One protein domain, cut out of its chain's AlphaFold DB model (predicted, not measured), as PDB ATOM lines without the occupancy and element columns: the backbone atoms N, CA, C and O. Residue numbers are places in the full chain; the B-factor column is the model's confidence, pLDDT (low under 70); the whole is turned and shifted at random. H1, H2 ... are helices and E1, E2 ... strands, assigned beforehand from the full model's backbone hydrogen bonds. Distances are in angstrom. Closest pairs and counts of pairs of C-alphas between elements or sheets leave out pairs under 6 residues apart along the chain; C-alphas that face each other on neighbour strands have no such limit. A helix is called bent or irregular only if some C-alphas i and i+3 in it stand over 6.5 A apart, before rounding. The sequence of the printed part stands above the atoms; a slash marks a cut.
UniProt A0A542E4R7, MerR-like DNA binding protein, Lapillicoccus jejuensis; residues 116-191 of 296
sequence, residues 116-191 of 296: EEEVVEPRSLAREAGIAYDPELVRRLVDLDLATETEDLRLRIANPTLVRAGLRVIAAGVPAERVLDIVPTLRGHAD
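AT A GLANCE: This is residues 116 to 191 of the 296 residues of the protein "MerR-like DNA binding protein" of Lapillicoccus jejuensis (UniProt A0A542E4R7). A small three-stranded sheet has H2 standing up from it over E2, while the helical hairpin of H3 and H4 packs on H1 through H3 and on H2 through H4. Residues 185 to 191 of H4 stick out. The printed part has 76 residues, mostly helix, in the order E1, H1, H2, E2, E3, H3, H4; the antiparallel sheet runs E1, E3, E2. It is compact, with a radius of gyration of the C-alphas of 11.7 A and spans of 33 by 28 by 21 A.

IN THESE COORDINATES: E1 is residues 118 to 120, beginning at C-alpha 118 (48.429, 31.864, 8.260). H1 is 122 to 129, H2 135 to 143, E2 147 to 149 and E3 155 to 157. H3, 160 to 171, is 16.0 A long. H4, 176 to 191, is 23.3 A long and ends at C-alpha 191 (45.527, 51.260, 19.802); it is only just irregular, with C-alphas 181 and 184 7.0 A apart, and has a kink of 29 degrees near residue 185.

HOW THE PARTS SIT: N 120 and O 155 of E1 and E3 are 2.8 A apart, within hydrogen-bond range, as are N 148 and O 156 of hairpin E2 and E3 at 2.9 A. E1, H1 H2, E2 form a split strand-helix-strand unit, two strands that run the same way in one sheet with helices between them along the chain and E3 between them in the sheet, and its crossover is right-handed. H1 and H3 only graze the sheet. H3 touches H1 at Leu 167 and Ala 129, C-alphas 4.7 A apart. H4 touches H2 at Glu 177 and Leu 137, C-alphas 7.5 A apart. Every O i to N i+4 pair is within range in H2 and H3, 3 of 4 in H1 and 8 of 12 in H4.

THE WHOLE: The printed part has no cut, and its links are tight. Residue 116 alone is under 70 in pLDDT.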
ATOM      1  N   GLU A 116      49.416  38.635   5.972       68.94
ATOM      2  CA  GLU A 116      48.851  37.411   5.404       68.94
ATOM      3  C   GLU A 116      48.507  36.456   6.546       68.94
ATOM      4  O   GLU A 116      49.391  35.961   7.248       68.94
ATOM      5  N   GLU A 117      47.214  36.223   6.756       84.56
ATOM      6  CA  GLU A 117      46.754  35.256   7.740       84.56
ATOM      7  C   GLU A 117      47.316  33.869   7.414       84.56
ATOM      8  O   GLU A 117      47.273  33.400   6.274       84.56
ATOM      9  N   GLU A 118      47.810  33.176   8.434       90.00
ATOM     10  CA  GLU A 118      48.429  31.864   8.260       90.00
ATOM     11  C   GLU A 118      47.560  30.787   8.903       90.00
ATOM     12  O   GLU A 118      47.212  30.878  10.082       90.00
ATOM     13  N   VAL A 119      47.210  29.742   8.146       93.69
ATOM     14  CA  VAL A 119      46.506  28.579   8.699       93.69
ATOM     15  C   VAL A 119      47.524  27.546   9.163       93.69
ATOM     16  O   VAL A 119      48.229  26.944   8.354       93.69
ATOM     17  N   VAL A 120      47.555  27.298  10.466       95.00
ATOM     18  CA  VAL A 120      48.526  26.426  11.129       95.00
ATOM     19  C   VAL A 120      47.834  25.349  11.956       95.00
ATOM     20  O   VAL A 120      46.718  25.510  12.455       95.00
ATOM     21  N   GLU A 121      48.515  24.221  12.140       95.94
ATOM     22  CA  GLU A 121      48.082  23.220  13.112       95.94
ATOM     23  C   GLU A 121      48.429  23.683  14.537       95.94
ATOM     24  O   GLU A 121      49.584  24.047  14.779       95.94
ATOM     25  N   PRO A 122      47.507  23.581  15.517       94.00
ATOM     26  CA  PRO A 122      47.781  23.958  16.908       94.00
ATOM     27  C   PRO A 122      49.051  23.312  17.484       94.00
ATOM     28  O   PRO A 122      49.833  23.941  18.194       94.00
ATOM     29  N   ARG A 123      49.298  22.041  17.141       95.50
ATOM     30  CA  ARG A 123      50.482  21.296  17.598       95.50
ATOM     31  C   ARG A 123      51.789  21.815  17.002       95.50
ATOM     32  O   ARG A 123      52.835  21.642  17.619       95.50
ATOM     33  N   SER A 124      51.754  22.439  15.826       95.44
ATOM     34  CA  SER A 124      52.945  23.043  15.221       95.44
ATOM     35  C   SER A 124      53.437  24.241  16.023       95.44
ATOM     36  O   SER A 124      54.642  24.354  16.214       95.44
ATOM     37  N   LEU A 125      52.527  25.047  16.579       94.81
ATOM     38  CA  LEU A 125      52.885  26.185  17.431       94.81
ATOM     39  C   LEU A 125      53.594  25.738  18.714       94.81
ATOM     40  O   LEU A 125      54.632  26.287  19.067       94.81
ATOM     41  N   ALA A 126      53.084  24.693  19.376       94.81
ATOM     42  CA  ALA A 126      53.725  24.131  20.567       94.81
ATOM     43  C   ALA A 126      55.139  23.601  20.263       94.81
ATOM     44  O   ALA A 126      56.072  23.858  21.021       94.81
ATOM     45  N   ARG A 127      55.315  22.923  19.116       96.00
ATOM     46  CA  ARG A 127      56.638  22.468  18.650       96.00
ATOM     47  C   ARG A 127      57.591  23.630  18.385       96.00
ATOM     48  O   ARG A 127      58.748  23.538  18.772       96.00
ATOM     49  N   GLU A 128      57.121  24.693  17.738       94.25
ATOM     50  CA  GLU A 128      57.936  25.879  17.444       94.25
ATOM     51  C   GLU A 128      58.354  26.621  18.720       94.25
ATOM     52  O   GLU A 128      59.503  27.038  18.833       94.25
ATOM     53  N   ALA A 129      57.465  26.710  19.713       94.44
ATOM     54  CA  ALA A 129      57.783  27.252  21.035       94.44
ATOM     55  C   ALA A 129      58.627  26.309  21.915       94.44
ATOM     56  O   ALA A 129      59.079  26.724  22.980       94.44
ATOM     57  N   GLY A 130      58.833  25.050  21.513       95.56
ATOM     58  CA  GLY A 130      59.580  24.067  22.305       95.56
ATOM     59  C   GLY A 130      58.863  23.607  23.580       95.56
ATOM     60  O   GLY A 130      59.522  23.161  24.518       95.56
ATOM     61  N   ILE A 131      57.531  23.700  23.626       95.94
ATOM     62  CA  ILE A 131      56.710  23.337  24.791       95.94
ATOM     63  C   ILE A 131      55.814  22.126  24.505       95.94
ATOM     64  O   ILE A 131      55.554  21.760  23.356       95.94
ATOM     65  N   ALA A 132      55.314  21.495  25.570       95.69
ATOM     66  CA  ALA A 132      54.276  20.483  25.439       95.69
ATOM     67  C   ALA A 132      52.991  21.108  24.875       95.69
ATOM     68  O   ALA A 132      52.654  22.253  25.171       95.69
ATOM     69  N   TYR A 133      52.268  20.346  24.055       95.94
ATOM     70  CA  TYR A 133      50.976  20.790  23.549       95.94
ATOM     71  C   TYR A 133      49.963  20.899  24.694       95.94
ATOM     72  O   TYR A 133      49.692  19.904  25.367       95.94
ATOM     73  N   ASP A 134      49.376  22.083  24.840       94.88
ATOM     74  CA  ASP A 134      48.326  22.375  25.808       94.88
ATOM     75  C   ASP A 134      47.099  22.986  25.098       94.88
ATOM     76  O   ASP A 134      47.207  24.070  24.510       94.88
ATOM     77  N   PRO A 135      45.932  22.312  25.121       94.31
ATOM     78  CA  PRO A 135      44.681  22.858  24.597       94.31
ATOM     79  C   PRO A 135      44.259  24.189  25.233       94.31
ATOM     80  O   PRO A 135      43.605  24.991  24.569       94.31
ATOM     81  N   GLU A 136      44.624  24.449  26.490       94.81
ATOM     82  CA  GLU A 136      44.237  25.682  27.181       94.81
ATOM     83  C   GLU A 136      44.978  26.901  26.618       94.81
ATOM     84  O   GLU A 136      44.370  27.946  26.388       94.81
ATOM     85  N   LEU A 137      46.263  26.757  26.280       94.25
ATOM     86  CA  LEU A 137      47.017  27.806  25.585       94.25
ATOM     87  C   LEU A 137      46.436  28.102  24.195       94.25
ATOM     88  O   LEU A 137      46.388  29.260  23.784       94.25
ATOM     89  N   VAL A 138      45.942  27.078  23.490       94.50
ATOM     90  CA  VAL A 138      45.239  27.259  22.208       94.50
ATOM     91  C   VAL A 138      43.947  28.045  22.404       94.50
ATOM     92  O   VAL A 138      43.699  29.001  21.672       94.50
ATOM     93  N   ARG A 139      43.153  27.690  23.421       94.94
ATOM     94  CA  ARG A 139      41.929  28.416  23.772       94.94
ATOM     95  C   ARG A 139      42.229  29.879  24.092       94.94
ATOM     96  O   ARG A 139      41.556  30.757  23.569       94.94
ATOM     97  N   ARG A 140      43.298  30.154  24.846       95.44
ATOM     98  CA  ARG A 140      43.744  31.525  25.132       95.44
ATOM     99  C   ARG A 140      44.149  32.307  23.881       95.44
ATOM    100  O   ARG A 140      43.872  33.498  23.824       95.44
ATOM    101  N   LEU A 141      44.791  31.682  22.889       94.94
ATOM    102  CA  LEU A 141      45.091  32.354  21.615       94.94
ATOM    103  C   LEU A 141      43.809  32.798  20.896       94.94
ATOM    104  O   LEU A 141      43.790  33.882  20.313       94.94
ATOM    105  N   VAL A 142      42.757  31.979  20.953       95.00
ATOM    106  CA  VAL A 142      41.446  32.304  20.374       95.00
ATOM    107  C   VAL A 142      40.724  33.372  21.196       95.00
ATOM    108  O   VAL A 142      40.279  34.359  20.628       95.00
ATOM    109  N   ASP A 143      40.683  33.236  22.524       95.38
ATOM    110  CA  ASP A 143      40.063  34.217  23.431       95.38
ATOM    111  C   ASP A 143      40.713  35.608  23.322       95.38
ATOM    112  O   ASP A 143      40.069  36.628  23.554       95.38
ATOM    113  N   LEU A 144      42.006  35.652  22.991       94.75
ATOM    114  CA  LEU A 144      42.757  36.882  22.758       94.75
ATOM    115  C   LEU A 144      42.665  37.371  21.307       94.75
ATOM    116  O   LEU A 144      43.417  38.273  20.952       94.75
ATOM    117  N   ASP A 145      41.828  36.794  20.443       92.50
ATOM    118  CA  ASP A 145      41.738  37.130  19.014       92.50
ATOM    119  C   ASP A 145      43.113  37.134  18.307       92.50
ATOM    120  O   ASP A 145      43.397  37.958  17.436       92.50
ATOM    121  N   LEU A 146      44.050  36.285  18.740       92.75
ATOM    122  CA  LEU A 146      45.319  36.059  18.032       92.75
ATOM    123  C   LEU A 146      45.155  34.990  16.951       92.75
ATOM    124  O   LEU A 146      45.924  34.950  15.987       92.75
ATOM    125  N   ALA A 147      44.144  34.139  17.111       94.81
ATOM    126  CA  ALA A 147      43.768  33.103  16.177       94.81
ATOM    127  C   ALA A 147      42.245  32.934  16.126       94.81
ATOM    128  O   ALA A 147      41.554  33.192  17.103       94.81
ATOM    129  N   THR A 148      41.730  32.423  15.013       94.19
ATOM    130  CA  THR A 148      40.369  31.877  14.925       94.19
ATOM    131  C   THR A 148      40.430  30.397  14.586       94.19
ATOM    132  O   THR A 148      41.323  29.949  13.862       94.19
ATOM    133  N   GLU A 149      39.494  29.613  15.113       93.19
ATOM    134  CA  GLU A 149      39.401  28.199  14.766       93.19
ATOM    135  C   GLU A 149      38.688  28.025  13.417       93.19
ATOM    136  O   GLU A 149      37.701  28.693  13.102       93.19
ATOM    137  N   THR A 150      39.234  27.146  12.585       92.75
ATOM    138  CA  THR A 150      38.673  26.779  11.281       92.75
ATOM    139  C   THR A 150      37.800  25.531  11.399       92.75
ATOM    140  O   THR A 150      37.901  24.782  12.368       92.75
ATOM    141  N   GLU A 151      36.991  25.253  10.374       87.31
ATOM    142  CA  GLU A 151      36.145  24.047  10.313       87.31
ATOM    143  C   GLU A 151      36.950  22.735  10.436       87.31
ATOM    144  O   GLU A 151      36.447  21.746  10.961       87.31
ATOM    145  N   ASP A 152      38.223  22.746  10.023       90.69
ATOM    146  CA  ASP A 152      39.134  21.594  10.075       90.69
ATOM    147  C   ASP A 152      39.917  21.482  11.403       90.69
ATOM    148  O   ASP A 152      40.942  20.795  11.448       90.69
ATOM    149  N   LEU A 153      39.515  22.188  12.469       86.81
ATOM    150  CA  LEU A 153      40.240  22.252  13.756       86.81
ATOM    151  C   LEU A 153      41.686  22.786  13.629       86.81
ATOM    152  O   LEU A 153      42.571  22.477  14.436       86.81
ATOM    153  N   ARG A 154      41.954  23.581  12.588       94.69
ATOM    154  CA  ARG A 154      43.197  24.355  12.423       94.69
ATOM    155  C   ARG A 154      43.004  25.780  12.923       94.69
ATOM    156  O   ARG A 154      41.874  26.263  12.980       94.69
ATOM    157  N   LEU A 155      44.102  26.462  13.225       95.06
ATOM    158  CA  LEU A 155      44.089  27.858  13.651       95.06
ATOM    159  C   LEU A 155      44.426  28.756  12.471       95.06
ATOM    160  O   LEU A 155      45.449  28.557  11.824       95.06
ATOM    161  N   ARG A 156      43.596  29.759  12.219       95.06
ATOM    162  CA  ARG A 156      43.914  30.886  11.344       95.06
ATOM    163  C   ARG A 156      44.485  32.002  12.204       95.06
ATOM    164  O   ARG A 156      43.765  32.575  13.016       95.06
ATOM    165  N   ILE A 157      45.773  32.274  12.049       93.94
ATOM    166  CA  ILE A 157      46.495  33.285  12.816       93.94
ATOM    167  C   ILE A 157      46.280  34.652  12.180       93.94
ATOM    168  O   ILE A 157      46.696  34.871  11.046       93.94
ATOM    169  N   ALA A 158      45.683  35.570  12.942       86.12
ATOM    170  CA  ALA A 158      45.392  36.928  12.485       86.12
ATOM    171  C   ALA A 158      46.667  37.764  12.304       86.12
ATOM    172  O   ALA A 158      46.730  38.612  11.426       86.12
ATOM    173  N   ASN A 159      47.694  37.532  13.133       88.50
ATOM    174  CA  ASN A 159      48.994  38.184  12.991       88.50
ATOM    175  C   ASN A 159      50.161  37.218  13.232       88.50
ATOM    176  O   ASN A 159      50.613  37.070  14.375       88.50
ATOM    177  N   PRO A 160      50.668  36.555  12.171       90.06
ATOM    178  CA  PRO A 160      51.747  35.581  12.304       90.06
ATOM    179  C   PRO A 160      53.033  36.183  12.865       90.06
ATOM    180  O   PRO A 160      53.715  35.530  13.651       90.06
ATOM    181  N   THR A 161      53.354  37.434  12.525       88.75
ATOM    182  CA  THR A 161      54.545  38.127  13.039       88.75
ATOM    183  C   THR A 161      54.488  38.283  14.557       88.75
ATOM    184  O   THR A 161      55.459  37.960  15.244       88.75
ATOM    185  N   LEU A 162      53.342  38.717  15.091       89.81
ATOM    186  CA  LEU A 162      53.128  38.862  16.530       89.81
ATOM    187  C   LEU A 162      53.190  37.509  17.247       89.81
ATOM    188  O   LEU A 162      53.876  37.382  18.262       89.81
ATOM    189  N   VAL A 163      52.517  36.487  16.706       93.88
ATOM    190  CA  VAL A 163      52.522  35.144  17.303       93.88
ATOM    191  C   VAL A 163      53.934  34.562  17.311       93.88
ATOM    192  O   VAL A 163      54.401  34.147  18.368       93.88
ATOM    193  N   ARG A 164      54.663  34.611  16.189       92.69
ATOM    194  CA  ARG A 164      56.050  34.120  16.102       92.69
ATOM    195  C   ARG A 164      56.993  34.860  17.051       92.69
ATOM    196  O   ARG A 164      57.876  34.234  17.633       92.69
ATOM    197  N   ALA A 165      56.813  36.169  17.238       93.50
ATOM    198  CA  ALA A 165      57.567  36.918  18.243       93.50
ATOM    199  C   ALA A 165      57.317  36.356  19.655       93.50
ATOM    200  O   ALA A 165      58.274  36.086  20.377       93.50
ATOM    201  N   GLY A 166      56.055  36.087  20.005       95.06
ATOM    202  CA  GLY A 166      55.690  35.428  21.262       95.06
ATOM    203  C   GLY A 166      56.306  34.034  21.413       95.06
ATOM    204  O   GLY A 166      56.910  33.748  22.445       95.06
ATOM    205  N   LEU A 167      56.244  33.190  20.375       95.81
ATOM    206  CA  LEU A 167      56.832  31.841  20.401       95.81
ATOM    207  C   LEU A 167      58.341  31.873  20.674       95.81
ATOM    208  O   LEU A 167      58.836  31.037  21.424       95.81
ATOM    209  N   ARG A 168      59.072  32.855  20.128       96.44
ATOM    210  CA  ARG A 168      60.511  33.030  20.403       96.44
ATOM    211  C   ARG A 168      60.793  33.395  21.859       96.44
ATOM    212  O   ARG A 168      61.769  32.910  22.419       96.44
ATOM    213  N   VAL A 169      59.945  34.224  22.471       95.88
ATOM    214  CA  VAL A 169      60.054  34.574  23.898       95.88
ATOM    215  C   VAL A 169      59.778  33.346  24.773       95.88
ATOM    216  O   VAL A 169      60.496  33.110  25.743       95.88
ATOM    217  N   ILE A 170      58.802  32.518  24.387       97.19
ATOM    218  CA  ILE A 170      58.500  31.253  25.072       97.19
ATOM    219  C   ILE A 170      59.667  30.267  24.941       97.19
ATOM    220  O   ILE A 170      60.117  29.707  25.939       97.19
ATOM    221  N   ALA A 171      60.220  30.121  23.735       95.81
ATOM    222  CA  ALA A 171      61.377  29.267  23.474       95.81
ATOM    223  C   ALA A 171      62.639  29.711  24.238       95.81
ATOM    224  O   ALA A 171      63.510  28.890  24.518       95.81
ATOM    225  N   ALA A 172      62.735  30.992  24.614       96.12
ATOM    226  CA  ALA A 172      63.794  31.519  25.477       96.12
ATOM    227  C   ALA A 172      63.586  31.208  26.976       96.12
ATOM    228  O   ALA A 172      64.422  31.582  27.798       96.12
ATOM    229  N   GLY A 173      62.499  30.518  27.342       94.94
ATOM    230  CA  GLY A 173      62.223  30.043  28.701       94.94
ATOM    231  C   GLY A 173      61.200  30.867  29.483       94.94
ATOM    232  O   GLY A 173      60.942  30.561  30.647       94.94
ATOM    233  N   VAL A 174      60.595  31.896  28.882       96.81
ATOM    234  CA  VAL A 174      59.514  32.649  29.535       96.81
ATOM    235  C   VAL A 174      58.218  31.824  29.485       96.81
ATOM    236  O   VAL A 174      57.845  31.364  28.406       96.81
ATOM    237  N   PRO A 175      57.484  31.648  30.601       96.31
ATOM    238  CA  PRO A 175      56.235  30.886  30.591       96.31
ATOM    239  C   PRO A 175      55.207  31.460  29.610       96.31
ATOM    240  O   PRO A 175      54.978  32.675  29.580       96.31
ATOM    241  N   ALA A 176      54.562  30.588  28.832       95.69
ATOM    242  CA  ALA A 176      53.612  30.973  27.788       95.69
ATOM    243  C   ALA A 176      52.459  31.823  28.327       95.69
ATOM    244  O   ALA A 176      52.046  32.795  27.696       95.69
ATOM    245  N   GLU A 177      51.992  31.515  29.533       94.50
ATOM    246  CA  GLU A 177      50.921  32.236  30.200       94.50
ATOM    247  C   GLU A 177      51.299  33.698  30.426       94.50
ATOM    248  O   GLU A 177      50.492  34.578  30.148       94.50
ATOM    249  N   ARG A 178      52.545  33.958  30.844       96.25
ATOM    250  CA  ARG A 178      53.060  35.310  31.100       96.25
ATOM    251  C   ARG A 178      53.213  36.111  29.815       96.25
ATOM    252  O   ARG A 178      52.944  37.307  29.813       96.25
ATOM    253  N   VAL A 179      53.620  35.457  28.727       95.88
ATOM    254  CA  VAL A 179      53.694  36.092  27.403       95.88
ATOM    255  C   VAL A 179      52.294  36.489  26.927       95.88
ATOM    256  O   VAL A 179      52.092  37.619  26.486       95.88
ATOM    257  N   LEU A 180      51.312  35.594  27.072       95.12
ATOM    258  CA  LEU A 180      49.922  35.854  26.686       95.12
ATOM    259  C   LEU A 180      49.244  36.912  27.573       95.12
ATOM    260  O   LEU A 180      48.433  37.685  27.066       95.12
ATOM    261  N   ASP A 181      49.591  36.999  28.861       96.00
ATOM    262  CA  ASP A 181      49.058  38.012  29.790       96.00
ATOM    263  C   ASP A 181      49.373  39.455  29.350       96.00
ATOM    264  O   ASP A 181      48.631  40.380  29.677       96.00
ATOM    265  N   ILE A 182      50.467  39.663  28.610       94.38
ATOM    266  CA  ILE A 182      50.909  40.995  28.167       94.38
ATOM    267  C   ILE A 182      50.107  41.482  26.951       94.38
ATOM    268  O   ILE A 182      49.971  42.689  26.742       94.38
ATOM    269  N   VAL A 183      49.549  40.564  26.155       92.75
ATOM    270  CA  VAL A 183      48.925  40.871  24.858       92.75
ATOM    271  C   VAL A 183      47.807  41.921  24.958       92.75
ATOM    272  O   VAL A 183      47.853  42.869  24.169       92.75
ATOM    273  N   PRO A 184      46.838  41.840  25.897       93.75
ATOM    274  CA  PRO A 184      45.787  42.854  26.013       93.75
ATOM    275  C   PRO A 184      46.336  44.258  26.279       93.75
ATOM    276  O   PRO A 184      45.914  45.224  25.644       93.75
ATOM    277  N   THR A 185      47.315  44.372  27.178       94.44
ATOM    278  CA  THR A 185      47.951  45.649  27.526       94.44
ATOM    279  C   THR A 185      48.739  46.210  26.346       94.44
ATOM    280  O   THR A 185      48.601  47.386  26.009       94.44
ATOM    281  N   LEU A 186      49.516  45.360  25.665       91.06
ATOM    282  CA  LEU A 186      50.269  45.741  24.472       91.06
ATOM    283  C   LEU A 186      49.340  46.269  23.370       91.06
ATOM    284  O   LEU A 186      49.617  47.323  22.796       91.06
ATOM    285  N   ARG A 187      48.218  45.582  23.112       88.69
ATOM    286  CA  ARG A 187      47.196  46.043  22.162       88.69
ATOM    287  C   ARG A 187      46.582  47.371  22.585       88.69
ATOM    288  O   ARG A 187      46.512  48.277  21.767       88.69
ATOM    289  N   GLY A 188      46.230  47.528  23.860       91.69
ATOM    290  CA  GLY A 188      45.696  48.791  24.374       91.69
ATOM    291  C   GLY A 188      46.631  49.984  24.125       91.69
ATOM    292  O   GLY A 188      46.173  51.061  23.734       91.69
ATOM    293  N   HIS A 189      47.943  49.791  24.291       92.00
ATOM    294  CA  HIS A 189      48.941  50.814  23.970       92.00
ATOM    295  C   HIS A 189      49.083  51.051  22.464       92.00
ATOM    296  O   HIS A 189      49.088  52.208  22.038       92.00
ATOM    297  N   ALA A 190      49.143  49.990  21.657       87.69
ATOM    298  CA  ALA A 190      49.191  50.103  20.202       87.69
ATOM    299  C   ALA A 190      47.963  50.852  19.650       87.69
ATOM    300  O   ALA A 190      48.113  51.741  18.812       87.69
ATOM    301  N   ASP A 191      46.769  50.579  20.176       86.50
ATOM    302  CA  ASP A 191      45.527  51.260  19.802       86.50
ATOM    303  C   ASP A 191      45.548  52.741  20.189       86.50
ATOM    304  O   ASP A 191      45.101  53.601  19.426       86.50
TER     305      ASP A 191